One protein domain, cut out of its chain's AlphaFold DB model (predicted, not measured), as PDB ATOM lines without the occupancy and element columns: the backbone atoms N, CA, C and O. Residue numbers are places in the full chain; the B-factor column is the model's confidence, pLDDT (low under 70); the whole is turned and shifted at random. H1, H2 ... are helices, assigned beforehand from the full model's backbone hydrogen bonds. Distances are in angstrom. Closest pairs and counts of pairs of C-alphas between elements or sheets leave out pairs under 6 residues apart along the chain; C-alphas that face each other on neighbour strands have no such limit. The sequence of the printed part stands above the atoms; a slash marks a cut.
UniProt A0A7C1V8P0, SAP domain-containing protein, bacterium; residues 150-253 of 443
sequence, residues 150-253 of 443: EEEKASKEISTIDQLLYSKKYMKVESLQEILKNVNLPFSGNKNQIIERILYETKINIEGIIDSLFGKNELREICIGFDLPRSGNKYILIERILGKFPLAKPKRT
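What this domain is: This is residues 150 to 253 of the 443 residues of the protein "SAP domain-containing protein" of bacterium (UniProt A0A7C1V8P0). What does the model look like at first sight? Two pairs of helices lie side by side, H3 with H4 and H6 with H7, and H5 bridges between H4 and H7; the short H2 sits near the middle, next to H4, while H1 lies far out near the end of H6 and touches no helix. After H7 the last residues, 245 to 253, form a tail with one short helical turn at most and no named element. What is it made of, and how large? The printed part has 104 residues with seven named helices, H1 to H7 in order, and no named strand, an all helix class. It is compact, with a radius of gyration of the C-alphas of 13.2 A and spans of 35 by 31 by 27 A.

Where its parts are: Where do the first helices lie? H1 is residues 150 to 156, beginning at C-alpha 150 at (292.208, 300.043, 164.109), and H2 is residues 161 to 166. H3, residues 173 to 182, is 14.5 A long, and H4, residues 191 to 201, is 14.6 A. Where do the others lie? H5 is residues 206 to 213. H6, residues 216 to 225, is 14.4 A long; H7, residues 234 to 244, is 15.7 A and ends at C-alpha 244 at (270.895, 303.251, 169.914).

How they stand to each other: What is near H1? H1 is close to H6 but not clearly touching it, the closest C-alphas being those of Ser 155 and Gly 225, 6.7 A apart. What touches H4, the hub? H2 touches it at Asp 162 and Ile 195, C-alphas 6.9 A apart, at a shallow tilt of 33 degrees, only just short of steep, opposite ways. H3 touches it at Val 173 and Lys 191, C-alphas 6.5 A apart, also at 33 degrees and only just shallow, the same way. H5 only just touches it, with 3 pairs of C-alphas within 8 A, the closest those of Leu 199 and Ile 206, 7.0 A. What touches H7? H5 does, at a steep tilt of 56 degrees, opposite ways, the C-alphas of Glu 207 and Ile 238 being closest at 6.7 A. H6 does, at a shallow tilt of 28 degrees, the same way, with the C-alphas of Lys 216 and Lys 234 closest at 5.2 A. How do the helix backbones look? In H2, H4, H5, H6 and H7 every O i to N i+4 pair is within hydrogen-bond range; H1 has 2 of 3 and H3 5 of 6.

The domain as a whole: How far does it reach? The two C-alphas farthest apart are those of Glu 152 and Asn 184, at 37.4 A. Is anything missing? The printed part has no cut, and no link between helices is long. Where is confidence low? Residues 150 to 157 and 250 to 253 are under 70 in pLDDT, and the mean of the printed part is 77.2.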
ATOM      1  N   GLU A 150     293.084 299.445 165.116       43.19
ATOM      2  CA  GLU A 150     292.208 300.043 164.109       43.19
ATOM      3  C   GLU A 150     290.820 299.382 163.992       43.19
ATOM      4  O   GLU A 150     289.831 300.106 163.862       43.19
ATOM      5  N   GLU A 151     290.689 298.048 164.066       43.94
ATOM      6  CA  GLU A 151     289.374 297.388 163.907       43.94
ATOM      7  C   GLU A 151     288.463 297.602 165.127       43.94
ATOM      8  O   GLU A 151     287.241 297.711 164.976       43.94
ATOM      9  N   GLU A 152     289.048 297.708 166.324       45.78
ATOM     10  CA  GLU A 152     288.318 297.929 167.576       45.78
ATOM     11  C   GLU A 152     288.052 299.425 167.848       45.78
ATOM     12  O   GLU A 152     286.994 299.783 168.384       45.78
ATOM     13  N   LYS A 153     288.952 300.325 167.413       44.03
ATOM     14  CA  LYS A 153     288.729 301.784 167.437       44.03
ATOM     15  C   LYS A 153     287.618 302.205 166.466       44.03
ATOM     16  O   LYS A 153     286.764 303.003 166.845       44.03
ATOM     17  N   ALA A 154     287.535 301.606 165.272       47.50
ATOM     18  CA  ALA A 154     286.515 301.958 164.275       47.50
ATOM     19  C   ALA A 154     285.066 301.640 164.706       47.50
ATOM     20  O   ALA A 154     284.132 302.313 164.266       47.50
ATOM     21  N   SER A 155     284.844 300.636 165.565       49.66
ATOM     22  CA  SER A 155     283.521 300.386 166.166       49.66
ATOM     23  C   SER A 155     283.210 301.297 167.356       49.66
ATOM     24  O   SER A 155     282.039 301.539 167.629       49.66
ATOM     25  N   LYS A 156     284.227 301.834 168.044       52.00
ATOM     26  CA  LYS A 156     284.047 302.733 169.199       52.00
ATOM     27  C   LYS A 156     283.705 304.182 168.803       52.00
ATOM     28  O   LYS A 156     283.184 304.911 169.639       52.00
ATOM     29  N   GLU A 157     283.924 304.597 167.550       65.69
ATOM     30  CA  GLU A 157     283.644 305.975 167.087       65.69
ATOM     31  C   GLU A 157     282.235 306.209 166.508       65.69
ATOM     32  O   GLU A 157     281.816 307.358 166.345       65.69
ATOM     33  N   ILE A 158     281.481 305.153 166.186       78.50
ATOM     34  CA  ILE A 158     280.146 305.300 165.592       78.50
ATOM     35  C   ILE A 158     279.120 305.525 166.706       78.50
ATOM     36  O   ILE A 158     278.770 304.622 167.461       78.50
ATOM     37  N   SER A 159     278.621 306.753 166.775       81.81
ATOM     38  CA  SER A 159     277.638 307.229 167.752       81.81
ATOM     39  C   SER A 159     276.344 307.738 167.110       81.81
ATOM     40  O   SER A 159     275.356 307.935 167.810       81.81
ATOM     41  N   THR A 160     276.314 307.916 165.783       86.50
ATOM     42  CA  THR A 160     275.145 308.406 165.034       86.50
ATOM     43  C   THR A 160     274.849 307.562 163.797       86.50
ATOM     44  O   THR A 160     275.726 306.869 163.271       86.50
ATOM     45  N   ILE A 161     273.616 307.652 163.286       85.75
ATOM     46  CA  ILE A 161     273.241 306.998 162.020       85.75
ATOM     47  C   ILE A 161     274.080 307.536 160.857       85.75
ATOM     48  O   ILE A 161     274.523 306.760 160.014       85.75
ATOM     49  N   ASP A 162     274.370 308.837 160.828       86.00
ATOM     50  CA  ASP A 162     275.223 309.459 159.813       86.00
ATOM     51  C   ASP A 162     276.608 308.779 159.762       86.00
ATOM     52  O   ASP A 162     277.098 308.436 158.684       86.00
ATOM     53  N   GLN A 163     277.207 308.500 160.926       84.31
ATOM     54  CA  GLN A 163     278.489 307.792 161.033       84.31
ATOM     55  C   GLN A 163     278.381 306.314 160.640       84.31
ATOM     56  O   GLN A 163     279.278 305.792 159.972       84.31
ATOM     57  N   LEU A 164     277.276 305.645 160.986       85.56
ATOM     58  CA  LEU A 164     277.012 304.267 160.564       85.56
ATOM     59  C   LEU A 164     276.949 304.158 159.032       85.56
ATOM     60  O   LEU A 164     277.586 303.282 158.450       85.56
ATOM     61  N   LEU A 165     276.247 305.085 158.373       84.56
ATOM     62  CA  LEU A 165     276.156 305.148 156.909       84.56
ATOM     63  C   LEU A 165     277.475 305.588 156.257       84.56
ATOM     64  O   LEU A 165     277.789 305.189 155.131       84.56
ATOM     65  N   TYR A 166     278.279 306.391 156.953       83.19
ATOM     66  CA  TYR A 166     279.604 306.779 156.475       83.19
ATOM     67  C   TYR A 166     280.623 305.638 156.576       83.19
ATOM     68  O   TYR A 166     281.551 305.567 155.764       83.19
ATOM     69  N   SER A 167     280.421 304.698 157.501       78.69
ATOM     70  CA  SER A 167     281.320 303.570 157.726       78.69
ATOM     71  C   SER A 167     281.547 302.742 156.461       78.69
ATOM     72  O   SER A 167     280.609 302.258 155.825       78.69
ATOM     73  N   LYS A 168     282.819 302.544 156.097       71.50
ATOM     74  CA  LYS A 168     283.209 301.627 155.011       71.50
ATOM     75  C   LYS A 168     282.953 300.161 155.374       71.50
ATOM     76  O   LYS A 168     282.795 299.346 154.473       71.50
ATOM     77  N   LYS A 169     282.892 299.843 156.673       70.69
ATOM     78  CA  LYS A 169     282.654 298.487 157.186       70.69
ATOM     79  C   LYS A 169     281.253 297.989 156.842       70.69
ATOM     80  O   LYS A 169     281.089 296.823 156.508       70.69
ATOM     81  N   TYR A 170     280.265 298.879 156.912       73.19
ATOM     82  CA  TYR A 170     278.857 298.519 156.750       73.19
ATOM     83  C   TYR A 170     278.251 299.023 155.439       73.19
ATOM     84  O   TYR A 170     277.286 298.435 154.966       73.19
ATOM     85  N   MET A 171     278.799 300.085 154.835       78.44
ATOM     86  CA  MET A 171     278.114 300.795 153.757       78.44
ATOM     87  C   MET A 171     279.026 301.147 152.576       78.44
ATOM     88  O   MET A 171     279.979 301.929 152.691       78.44
ATOM     89  N   LYS A 172     278.662 300.631 151.399       77.31
ATOM     90  CA  LYS A 172     279.238 300.999 150.099       77.31
ATOM     91  C   LYS A 172     278.589 302.269 149.540       77.31
ATOM     92  O   LYS A 172     277.416 302.536 149.797       77.31
ATOM     93  N   VAL A 173     279.350 303.071 148.792       76.06
ATOM     94  CA  VAL A 173     278.857 304.350 148.238       76.06
ATOM     95  C   VAL A 173     277.800 304.101 147.166       76.06
ATOM     96  O   VAL A 173     276.798 304.807 147.114       76.06
ATOM     97  N   GLU A 174     277.989 303.058 146.369       79.31
ATOM     98  CA  GLU A 174     277.131 302.672 145.250       79.31
ATOM     99  C   GLU A 174     275.694 302.411 145.719       79.31
ATOM    100  O   GLU A 174     274.734 302.901 145.130       79.31
ATOM    101  N   SER A 175     275.545 301.722 146.849       77.19
ATOM    102  CA  SER A 175     274.250 301.434 147.468       77.19
ATOM    103  C   SER A 175     273.541 302.697 147.987       77.19
ATOM    104  O   SER A 175     272.317 302.790 147.927       77.19
ATOM    105  N   LEU A 176     274.290 303.707 148.450       80.25
ATOM    106  CA  LEU A 176     273.727 305.011 148.829       80.25
ATOM    107  C   LEU A 176     273.277 305.800 147.584       80.25
ATOM    108  O   LEU A 176     272.194 306.385 147.563       80.25
ATOM    109  N   GLN A 177     274.078 305.780 146.516       81.50
ATOM    110  CA  GLN A 177     273.736 306.420 145.241       81.50
ATOM    111  C   GLN A 177     272.487 305.809 144.604       81.50
ATOM    112  O   GLN A 177     271.676 306.535 144.029       81.50
ATOM    113  N   GLU A 178     272.298 304.497 144.747       79.81
ATOM    114  CA  GLU A 178     271.107 303.801 144.267       79.81
ATOM    115  C   GLU A 178     269.828 304.340 144.926       79.81
ATOM    116  O   GLU A 178     268.816 304.524 144.248       79.81
ATOM    117  N   ILE A 179     269.856 304.670 146.223       79.69
ATOM    118  CA  ILE A 179     268.710 305.306 146.894       79.69
ATOM    119  C   ILE A 179     268.393 306.656 146.259       79.69
ATOM    120  O   ILE A 179     267.242 306.881 145.891       79.69
ATOM    121  N   LEU A 180     269.394 307.524 146.079       78.88
ATOM    122  CA  LEU A 180     269.197 308.851 145.481       78.88
ATOM    123  C   LEU A 180     268.688 308.765 144.038       78.88
ATOM    124  O   LEU A 180     267.787 309.516 143.662       78.88
ATOM    125  N   LYS A 181     269.188 307.794 143.265       80.44
ATOM    126  CA  LYS A 181     268.713 307.511 141.906       80.44
ATOM    127  C   LYS A 181     267.236 307.104 141.894       80.44
ATOM    128  O   LYS A 181     266.482 307.608 141.071       80.44
ATOM    129  N   ASN A 182     266.805 306.264 142.836       75.94
ATOM    130  CA  ASN A 182     265.409 305.818 142.944       75.94
ATOM    131  C   ASN A 182     264.428 306.941 143.331       75.94
ATOM    132  O   ASN A 182     263.240 306.841 143.039       75.94
ATOM    133  N   VAL A 183     264.902 308.006 143.986       78.19
ATOM    134  CA  VAL A 183     264.071 309.163 144.373       78.19
ATOM    135  C   VAL A 183     264.267 310.388 143.474       78.19
ATOM    136  O   VAL A 183     263.788 311.468 143.813       78.19
ATOM    137  N   ASN A 184     264.944 310.230 142.330       80.12
ATOM    138  CA  ASN A 184     265.262 311.308 141.385       80.12
ATOM    139  C   ASN A 184     265.981 312.509 142.030       80.12
ATOM    140  O   ASN A 184     265.723 313.661 141.679       80.12
ATOM    141  N   LEU A 185     266.896 312.243 142.967       81.19
ATOM    142  CA  LEU A 185     267.789 313.255 143.529       81.19
ATOM    143  C   LEU A 185     269.203 313.131 142.942       81.19
ATOM    144  O   LEU A 185     269.603 312.048 142.503       81.19
ATOM    145  N   PRO A 186     269.997 314.219 142.952       82.75
ATOM    146  CA  PRO A 186     271.388 314.162 142.523       82.75
ATOM    147  C   PRO A 186     272.155 313.094 143.311       82.75
ATOM    148  O   PRO A 186     272.137 313.107 144.539       82.75
ATOM    149  N   PHE A 187     272.855 312.191 142.620       81.31
ATOM    150  CA  PHE A 187     273.626 311.087 143.223       81.31
ATOM    151  C   PHE A 187     275.153 311.273 143.106       81.31
ATOM    152  O   PHE A 187     275.929 310.438 143.571       81.31
ATOM    153  N   SER A 188     275.603 312.375 142.500       76.38
ATOM    154  CA  SER A 188     277.015 312.760 142.389       76.38
ATOM    155  C   SER A 188     277.491 313.558 143.610       76.38
ATOM    156  O   SER A 188     276.710 314.266 144.249       76.38
ATOM    157  N   GLY A 189     278.779 313.470 143.942       80.38
ATOM    158  CA  GLY A 189     279.388 314.181 145.071       80.38
ATOM    159  C   GLY A 189     280.153 313.254 146.010       80.38
ATOM    160  O   GLY A 189     280.273 312.054 145.760       80.38
ATOM    161  N   ASN A 190     280.688 313.816 147.092       81.38
ATOM    162  CA  ASN A 190     281.379 313.025 148.109       81.38
ATOM    163  C   ASN A 190     280.379 312.253 148.997       81.38
ATOM    164  O   ASN A 190     279.194 312.583 149.066       81.38
ATOM    165  N   LYS A 191     280.851 311.210 149.694       79.06
ATOM    166  CA  LYS A 191     279.988 310.317 150.493       79.06
ATOM    167  C   LYS A 191     279.170 311.070 151.554       79.06
ATOM    168  O   LYS A 191     278.008 310.736 151.761       79.06
ATOM    169  N   ASN A 192     279.733 312.114 152.166       83.06
ATOM    170  CA  ASN A 192     279.023 312.956 153.135       83.06
ATOM    171  C   ASN A 192     277.848 313.707 152.502       83.06
ATOM    172  O   ASN A 192     276.755 313.700 153.056       83.06
ATOM    173  N   GLN A 193     278.045 314.296 151.321       79.50
ATOM    174  CA  GLN A 193     276.977 314.969 150.578       79.50
ATOM    175  C   GLN A 193     275.864 313.990 150.197       79.50
ATOM    176  O   GLN A 193     274.690 314.321 150.311       79.50
ATOM    177  N   ILE A 194     276.220 312.771 149.781       85.00
ATOM    178  CA  ILE A 194     275.250 311.718 149.451       85.00
ATOM    179  C   ILE A 194     274.422 311.339 150.690       85.00
ATOM    180  O   ILE A 194     273.197 311.288 150.612       85.00
ATOM    181  N   ILE A 195     275.068 311.121 151.839       85.62
ATOM    182  CA  ILE A 195     274.382 310.786 153.097       85.62
ATOM    183  C   ILE A 195     273.490 311.938 153.564       85.62
ATOM    184  O   ILE A 195     272.351 311.691 153.953       85.62
ATOM    185  N   GLU A 196     273.958 313.188 153.480       84.88
ATOM    186  CA  GLU A 196     273.159 314.353 153.872       84.88
ATOM    187  C   GLU A 196     271.885 314.463 153.016       84.88
ATOM    188  O   GLU A 196     270.797 314.657 153.561       84.88
ATOM    189  N   ARG A 197     271.976 314.224 151.699       85.19
ATOM    190  CA  ARG A 197     270.789 314.183 150.827       85.19
ATOM    191  C   ARG A 197     269.841 313.056 151.213       85.19
ATOM    192  O   ARG A 197     268.641 313.287 151.319       85.19
ATOM    193  N   ILE A 198     270.364 311.853 151.463       84.94
ATOM    194  CA  ILE A 198     269.551 310.691 151.852       84.94
ATOM    195  C   ILE A 198     268.780 310.977 153.143       84.94
ATOM    196  O   ILE A 198     267.566 310.787 153.179       84.94
ATOM    197  N   LEU A 199     269.467 311.460 154.177       84.56
ATOM    198  CA  LEU A 199     268.891 311.633 155.510       84.56
ATOM    199  C   LEU A 199     267.994 312.872 155.643       84.56
ATOM    200  O   LEU A 199     267.075 312.854 156.462       84.56
ATOM    201  N   TYR A 200     268.248 313.942 154.880       84.44
ATOM    202  CA  TYR A 200     267.597 315.238 155.118       84.44
ATOM    203  C   TYR A 200     266.879 315.841 153.904       84.44
ATOM    204  O   TYR A 200     266.048 316.728 154.091       84.44
ATOM    205  N   GLU A 201     267.154 315.383 152.679       81.50
ATOM    206  CA  GLU A 201     266.481 315.878 151.464       81.50
ATOM    207  C   GLU A 201     265.462 314.882 150.897       81.50
ATOM    208  O   GLU A 201     264.532 315.279 150.188       81.50
ATOM    209  N   THR A 202     265.580 313.591 151.225       79.94
ATOM    210  CA  THR A 202     264.560 312.609 150.837       79.94
ATOM    211  C   THR A 202     263.293 312.748 151.681       79.94
ATOM    212  O   THR A 202     263.298 313.216 152.817       79.94
ATOM    213  N   LYS A 203     262.168 312.295 151.115       78.44
ATOM    214  CA  LYS A 203     260.903 312.126 151.850       78.44
ATOM    215  C   LYS A 203     260.787 310.749 152.517       78.44
ATOM    216  O   LYS A 203     259.716 310.417 153.021       78.44
ATOM    217  N   ILE A 204     261.839 309.932 152.462       77.88
ATOM    218  CA  ILE A 204     261.856 308.599 153.062       77.88
ATOM    219  C   ILE A 204     262.146 308.776 154.553       77.88
ATOM    220  O   ILE A 204     263.022 309.547 154.936       77.88
ATOM    221  N   ASN A 205     261.390 308.089 155.404       82.62
ATOM    222  CA  ASN A 205     261.681 308.064 156.830       82.62
ATOM    223  C   ASN A 205     262.956 307.259 157.117       82.62
ATOM    224  O   ASN A 205     263.370 306.409 156.328       82.62
ATOM    225  N   ILE A 206     263.582 307.506 158.265       83.19
ATOM    226  CA  ILE A 206     264.861 306.871 158.591       83.19
ATOM    227  C   ILE A 206     264.739 305.348 158.697       83.19
ATOM    228  O   ILE A 206     265.636 304.633 158.255       83.19
ATOM    229  N   GLU A 207     263.596 304.847 159.173       82.06
ATOM    230  CA  GLU A 207     263.296 303.418 159.203       82.06
ATOM    231  C   GLU A 207     263.331 302.822 157.792       82.06
ATOM    232  O   GLU A 207     263.968 301.795 157.576       82.06
ATOM    233  N   GLY A 208     262.703 303.490 156.817       77.94
ATOM    234  CA  GLY A 208     262.683 303.058 155.420       77.94
ATOM    235  C   GLY A 208     264.048 303.157 154.737       77.94
ATOM    236  O   GLY A 208     264.362 302.342 153.870       77.94
ATOM    237  N   ILE A 209     264.888 304.113 155.146       81.06
ATOM    238  CA  ILE A 209     266.272 304.227 154.665       81.06
ATOM    239  C   ILE A 209     267.090 303.027 155.151       81.06
ATOM    240  O   ILE A 209     267.683 302.328 154.332       81.06
ATOM    241  N   ILE A 210     267.091 302.748 156.459       82.88
ATOM    242  CA  ILE A 210     267.822 301.607 157.033       82.88
ATOM    243  C   ILE A 210     267.279 300.280 156.479       82.88
ATOM    244  O   ILE A 210     268.065 299.404 156.121       82.88
ATOM    245  N   ASP A 211     265.958 300.147 156.327       80.62
ATOM    246  CA  ASP A 211     265.338 298.965 155.723       80.62
ATOM    247  C   ASP A 211     265.788 298.745 154.272       80.62
ATOM    248  O   ASP A 211     266.098 297.617 153.885       80.62
ATOM    249  N   SER A 212     265.877 299.807 153.467       77.06
ATOM    250  CA  SER A 212     266.336 299.693 152.079       77.06
ATOM    251  C   SER A 212     267.839 299.439 151.961       77.06
ATOM    252  O   SER A 212     268.259 298.929 150.922       77.06
ATOM    253  N   LEU A 213     268.645 299.850 152.941       78.19
ATOM    254  CA  LEU A 213     270.104 299.744 152.874       78.19
ATOM    255  C   LEU A 213     270.633 298.406 153.370       78.19
ATOM    256  O   LEU A 213     271.635 297.936 152.840       78.19
ATOM    257  N   PHE A 214     269.974 297.804 154.360       79.25
ATOM    258  CA  PHE A 214     270.495 296.622 155.033       79.25
ATOM    259  C   PHE A 214     269.517 295.452 154.979       79.25
ATOM    260  O   PHE A 214     268.336 295.560 155.318       79.25
ATOM    261  N   GLY A 215     270.021 294.280 154.607       74.50
ATOM    262  CA  GLY A 215     269.345 293.003 154.790       74.50
ATOM    263  C   GLY A 215     269.299 292.583 156.264       74.50
ATOM    264  O   GLY A 215     270.042 293.080 157.105       74.50
ATOM    265  N   LYS A 216     268.448 291.599 156.594       77.19
ATOM    266  CA  LYS A 216     268.310 291.095 157.979       77.19
ATOM    267  C   LYS A 216     269.657 290.670 158.580       77.19
ATOM    268  O   LYS A 216     269.924 290.977 159.733       77.19
ATOM    269  N   ASN A 217     270.495 289.982 157.807       72.81
ATOM    270  CA  ASN A 217     271.793 289.509 158.290       72.81
ATOM    271  C   ASN A 217     272.750 290.675 158.568       72.81
ATOM    272  O   ASN A 217     273.399 290.682 159.602       72.81
ATOM    273  N   GLU A 218     272.782 291.692 157.708       77.88
ATOM    274  CA  GLU A 218     273.622 292.882 157.906       77.88
ATOM    275  C   GLU A 218     273.180 293.678 159.139       77.88
ATOM    276  O   GLU A 218     274.016 294.113 159.925       77.88
ATOM    277  N   LEU A 219     271.869 293.788 159.378       82.94
ATOM    278  CA  LEU A 219     271.335 294.402 160.597       82.94
ATOM    279  C   LEU A 219     271.732 293.626 161.860       82.94
ATOM    280  O   LEU A 219     272.024 294.244 162.882       82.94
ATOM    281  N   ARG A 220     271.784 292.287 161.799       82.25
ATOM    282  CA  ARG A 220     272.310 291.464 162.902       82.25
ATOM    283  C   ARG A 220     273.784 291.761 163.157       82.25
ATOM    284  O   ARG A 220     274.150 291.955 164.309       82.25
ATOM    285  N   GLU A 221     274.597 291.858 162.107       75.19
ATOM    286  CA  GLU A 221     276.023 292.203 162.216       75.19
ATOM    287  C   GLU A 221     276.246 293.599 162.811       75.19
ATOM    288  O   GLU A 221     277.141 293.789 163.634       75.19
ATOM    289  N   ILE A 222     275.409 294.573 162.440       82.25
ATOM    290  CA  ILE A 222     275.424 295.899 163.064       82.25
ATOM    291  C   ILE A 222     275.069 295.768 164.546       82.25
ATOM    292  O   ILE A 222     275.832 296.238 165.381       82.25
ATOM    293  N   CYS A 223     273.982 295.075 164.902       83.44
ATOM    294  CA  CYS A 223     273.606 294.882 166.306       83.44
ATOM    295  C   CYS A 223     274.739 294.241 167.127       83.44
ATOM    296  O   CYS A 223     275.073 294.743 168.196       83.44
ATOM    297  N   ILE A 224     275.392 293.204 166.593       73.88
ATOM    298  CA  ILE A 224     276.543 292.540 167.223       73.88
ATOM    299  C   ILE A 224     277.704 293.516 167.444       73.88
ATOM    300  O   ILE A 224     278.320 293.509 168.507       73.88
ATOM    301  N   GLY A 225     278.016 294.344 166.443       73.38
ATOM    302  CA  GLY A 225     279.122 295.300 166.509       73.38
ATOM    303  C   GLY A 225     278.983 296.348 167.616       73.38
ATOM    304  O   GLY A 225     279.984 296.956 167.985       73.38
ATOM    305  N   PHE A 226     277.773 296.537 168.147       77.94
ATOM    306  CA  PHE A 226     277.445 297.548 169.152       77.94
ATOM    307  C   PHE A 226     276.782 296.970 170.409       77.94
ATOM    308  O   PHE A 226     276.104 297.704 171.133       77.94
ATOM    309  N   ASP A 227     276.966 295.668 170.646       75.88
ATOM    310  CA  ASP A 227     276.424 294.929 171.792       75.88
ATOM    311  C   ASP A 227     274.901 295.120 171.973       75.88
ATOM    312  O   ASP A 227     274.381 295.240 173.083       75.88
ATOM    313  N   LEU A 228     274.169 295.164 170.855       80.50
ATOM    314  CA  LEU A 228     272.707 295.199 170.819       80.50
ATOM    315  C   LEU A 228     272.129 293.791 170.603       80.50
ATOM    316  O   LEU A 228     272.732 292.982 169.888       80.50
ATOM    317  N   PRO A 229     270.918 293.501 171.122       79.69
ATOM    318  CA  PRO A 229     270.250 292.229 170.863       79.69
ATOM    319  C   PRO A 229     270.039 291.998 169.358       79.69
ATOM    320  O   PRO A 229     269.456 292.836 168.659       79.69
ATOM    321  N   ARG A 230     270.492 290.846 168.855       80.31
ATOM    322  CA  ARG A 230     270.513 290.503 167.416       80.31
ATOM    323  C   ARG A 230     269.345 289.618 166.950       80.31
ATOM    324  O   ARG A 230     269.241 289.295 165.763       80.31
ATOM    325  N   SER A 231     268.483 289.185 167.863       73.81
ATOM    326  CA  SER A 231     267.353 288.304 167.553       73.81
ATOM    327  C   SER A 231     266.147 289.069 166.990       73.81
ATOM    328  O   SER A 231     266.137 290.297 166.937       73.81
ATOM    329  N   GLY A 232     265.104 288.365 166.549       70.94
ATOM    330  CA  GLY A 232     263.875 288.994 166.054       70.94
ATOM    331  C   GLY A 232     263.817 289.214 164.537       70.94
ATOM    332  O   GLY A 232     264.660 288.754 163.756       70.94
ATOM    333  N   ASN A 233     262.730 289.848 164.095       74.25
ATOM    334  CA  ASN A 233     262.490 290.154 162.686       74.25
ATOM    335  C   ASN A 233     263.257 291.420 162.255       74.25
ATOM    336  O   ASN A 233     263.820 292.136 163.077       74.25
ATOM    337  N   LYS A 234     263.298 291.685 160.945       80.81
ATOM    338  CA  LYS A 234     264.062 292.807 160.380       80.81
ATOM    339  C   LYS A 234     263.671 294.156 161.005       80.81
ATOM    340  O   LYS A 234     264.543 294.946 161.328       80.81
ATOM    341  N   TYR A 235     262.377 294.363 161.232       82.00
ATOM    342  CA  TYR A 235     261.827 295.579 161.824       82.00
ATOM    343  C   TYR A 235     262.326 295.816 163.260       82.00
ATOM    344  O   TYR A 235     262.805 296.903 163.560       82.00
ATOM    345  N   ILE A 236     262.323 294.782 164.110       81.56
ATOM    346  CA  ILE A 236     262.831 294.863 165.492       81.56
ATOM    347  C   ILE A 236     264.320 295.247 165.516       81.56
ATOM    348  O   ILE A 236     264.750 296.044 166.348       81.56
ATOM    349  N   LEU A 237     265.120 294.704 164.591       84.19
ATOM    350  CA  LEU A 237     266.541 295.056 164.487       84.19
ATOM    351  C   LEU A 237     266.732 296.527 164.094       84.19
ATOM    352  O   LEU A 237     267.601 297.197 164.646       84.19
ATOM    353  N   ILE A 238     265.900 297.037 163.182       86.50
ATOM    354  CA  ILE A 238     265.912 298.448 162.777       86.50
ATOM    355  C   ILE A 238     265.550 299.346 163.962       86.50
ATOM    356  O   ILE A 238     266.291 300.283 164.243       86.50
ATOM    357  N   GLU A 239     264.474 299.044 164.695       86.31
ATOM    358  CA  GLU A 239     264.088 299.820 165.882       86.31
ATOM    359  C   GLU A 239     265.203 299.862 166.933       86.31
ATOM    360  O   GLU A 239     265.480 300.923 167.489       86.31
ATOM    361  N   ARG A 240     265.898 298.742 167.173       87.88
ATOM    362  CA  ARG A 240     267.031 298.698 168.114       87.88
ATOM    363  C   ARG A 240     268.199 299.569 167.664       87.88
ATOM    364  O   ARG A 240     268.755 300.302 168.479       87.88
ATOM    365  N   ILE A 241     268.560 299.511 166.381       88.81
ATOM    366  CA  ILE A 241     269.628 300.346 165.815       88.81
ATOM    367  C   ILE A 241     269.247 301.826 165.930       88.81
ATOM    368  O   ILE A 241     270.038 302.623 166.426       88.81
ATOM    369  N   LEU A 242     268.022 302.197 165.556       88.25
ATOM    370  CA  LEU A 242     267.541 303.578 165.654       88.25
ATOM    371  C   LEU A 242     267.406 304.065 167.104       88.25
ATOM    372  O   LEU A 242     267.634 305.240 167.378       88.25
ATOM    373  N   GLY A 243     267.084 303.173 168.044       85.88
ATOM    374  CA  GLY A 243     267.067 303.480 169.474       85.88
ATOM    375  C   GLY A 243     268.462 303.710 170.060       85.88
ATOM    376  O   GLY A 243     268.604 304.466 171.019       85.88
ATOM    377  N   LYS A 244     269.499 303.085 169.484       88.12
ATOM    378  CA  LYS A 244     270.895 303.251 169.914       88.12
ATOM    379  C   LYS A 244     271.568 304.471 169.290       88.12
ATOM    380  O   LYS A 244     272.345 305.136 169.973       88.12
ATOM    381  N   PHE A 245     271.297 304.748 168.016       87.69
ATOM    382  CA  PHE A 245     271.993 305.780 167.251       87.69
ATOM    383  C   PHE A 245     271.060 306.943 166.904       87.69
ATOM    384  O   PHE A 245     270.199 306.799 166.034       87.69
ATOM    385  N   PRO A 246     271.237 308.127 167.515       85.12
ATOM    386  CA  PRO A 246     270.536 309.322 167.071       85.12
ATOM    387  C   PRO A 246     271.028 309.797 165.693       85.12
ATOM    388  O   PRO A 246     272.128 309.473 165.235       85.12
ATOM    389  N   LEU A 247     270.217 310.628 165.040       81.69
ATOM    390  CA  LEU A 247     270.655 311.443 163.904       81.69
ATOM    391  C   LEU A 247     271.588 312.559 164.376       81.69
ATOM    392  O   LEU A 247     271.333 313.176 165.412       81.69
ATOM    393  N   ALA A 248     272.591 312.908 163.570       78.19
ATOM    394  CA  ALA A 248     273.451 314.054 163.861       78.19
ATOM    395  C   ALA A 248     272.684 315.394 163.813       78.19
ATOM    396  O   ALA A 248     272.983 316.311 164.579       78.19
ATOM    397  N   LYS A 249     271.671 315.528 162.939       75.19
ATOM    398  CA  LYS A 249     270.854 316.754 162.794       75.19
ATOM    399  C   LYS A 249     269.341 316.469 162.895       75.19
ATOM    400  O   LYS A 249     268.614 316.623 161.913       75.19
ATOM    401  N   PRO A 250     268.800 316.150 164.086       61.94
ATOM    402  CA  PRO A 250     267.406 315.711 164.239       61.94
ATOM    403  C   PRO A 250     266.366 316.777 163.840       61.94
ATOM    404  O   PRO A 250     265.270 316.439 163.394       61.94
ATOM    405  N   LYS A 251     266.705 318.074 163.933       56.06
ATOM    406  CA  LYS A 251     265.799 319.205 163.633       56.06
ATOM    407  C   LYS A 251     265.490 319.409 162.140       56.06
ATOM    408  O   LYS A 251     264.572 320.161 161.831       56.06
ATOM    409  N   ARG A 252     266.245 318.783 161.228       54.41
ATOM    410  CA  ARG A 252     266.042 318.889 159.768       54.41
ATOM    411  C   ARG A 252     265.127 317.808 159.190       54.41
ATOM    412  O   ARG A 252     264.847 317.834 157.998       54.41
ATOM    413  N   THR A 253     264.647 316.880 160.012       48.59
ATOM    414  CA  THR A 253     263.722 315.838 159.559       48.59
ATOM    415  C   THR A 253     262.422 316.465 159.050       48.59
ATOM    416  O   THR A 253     261.807 317.310 159.709       48.59
TER     417      THR A 253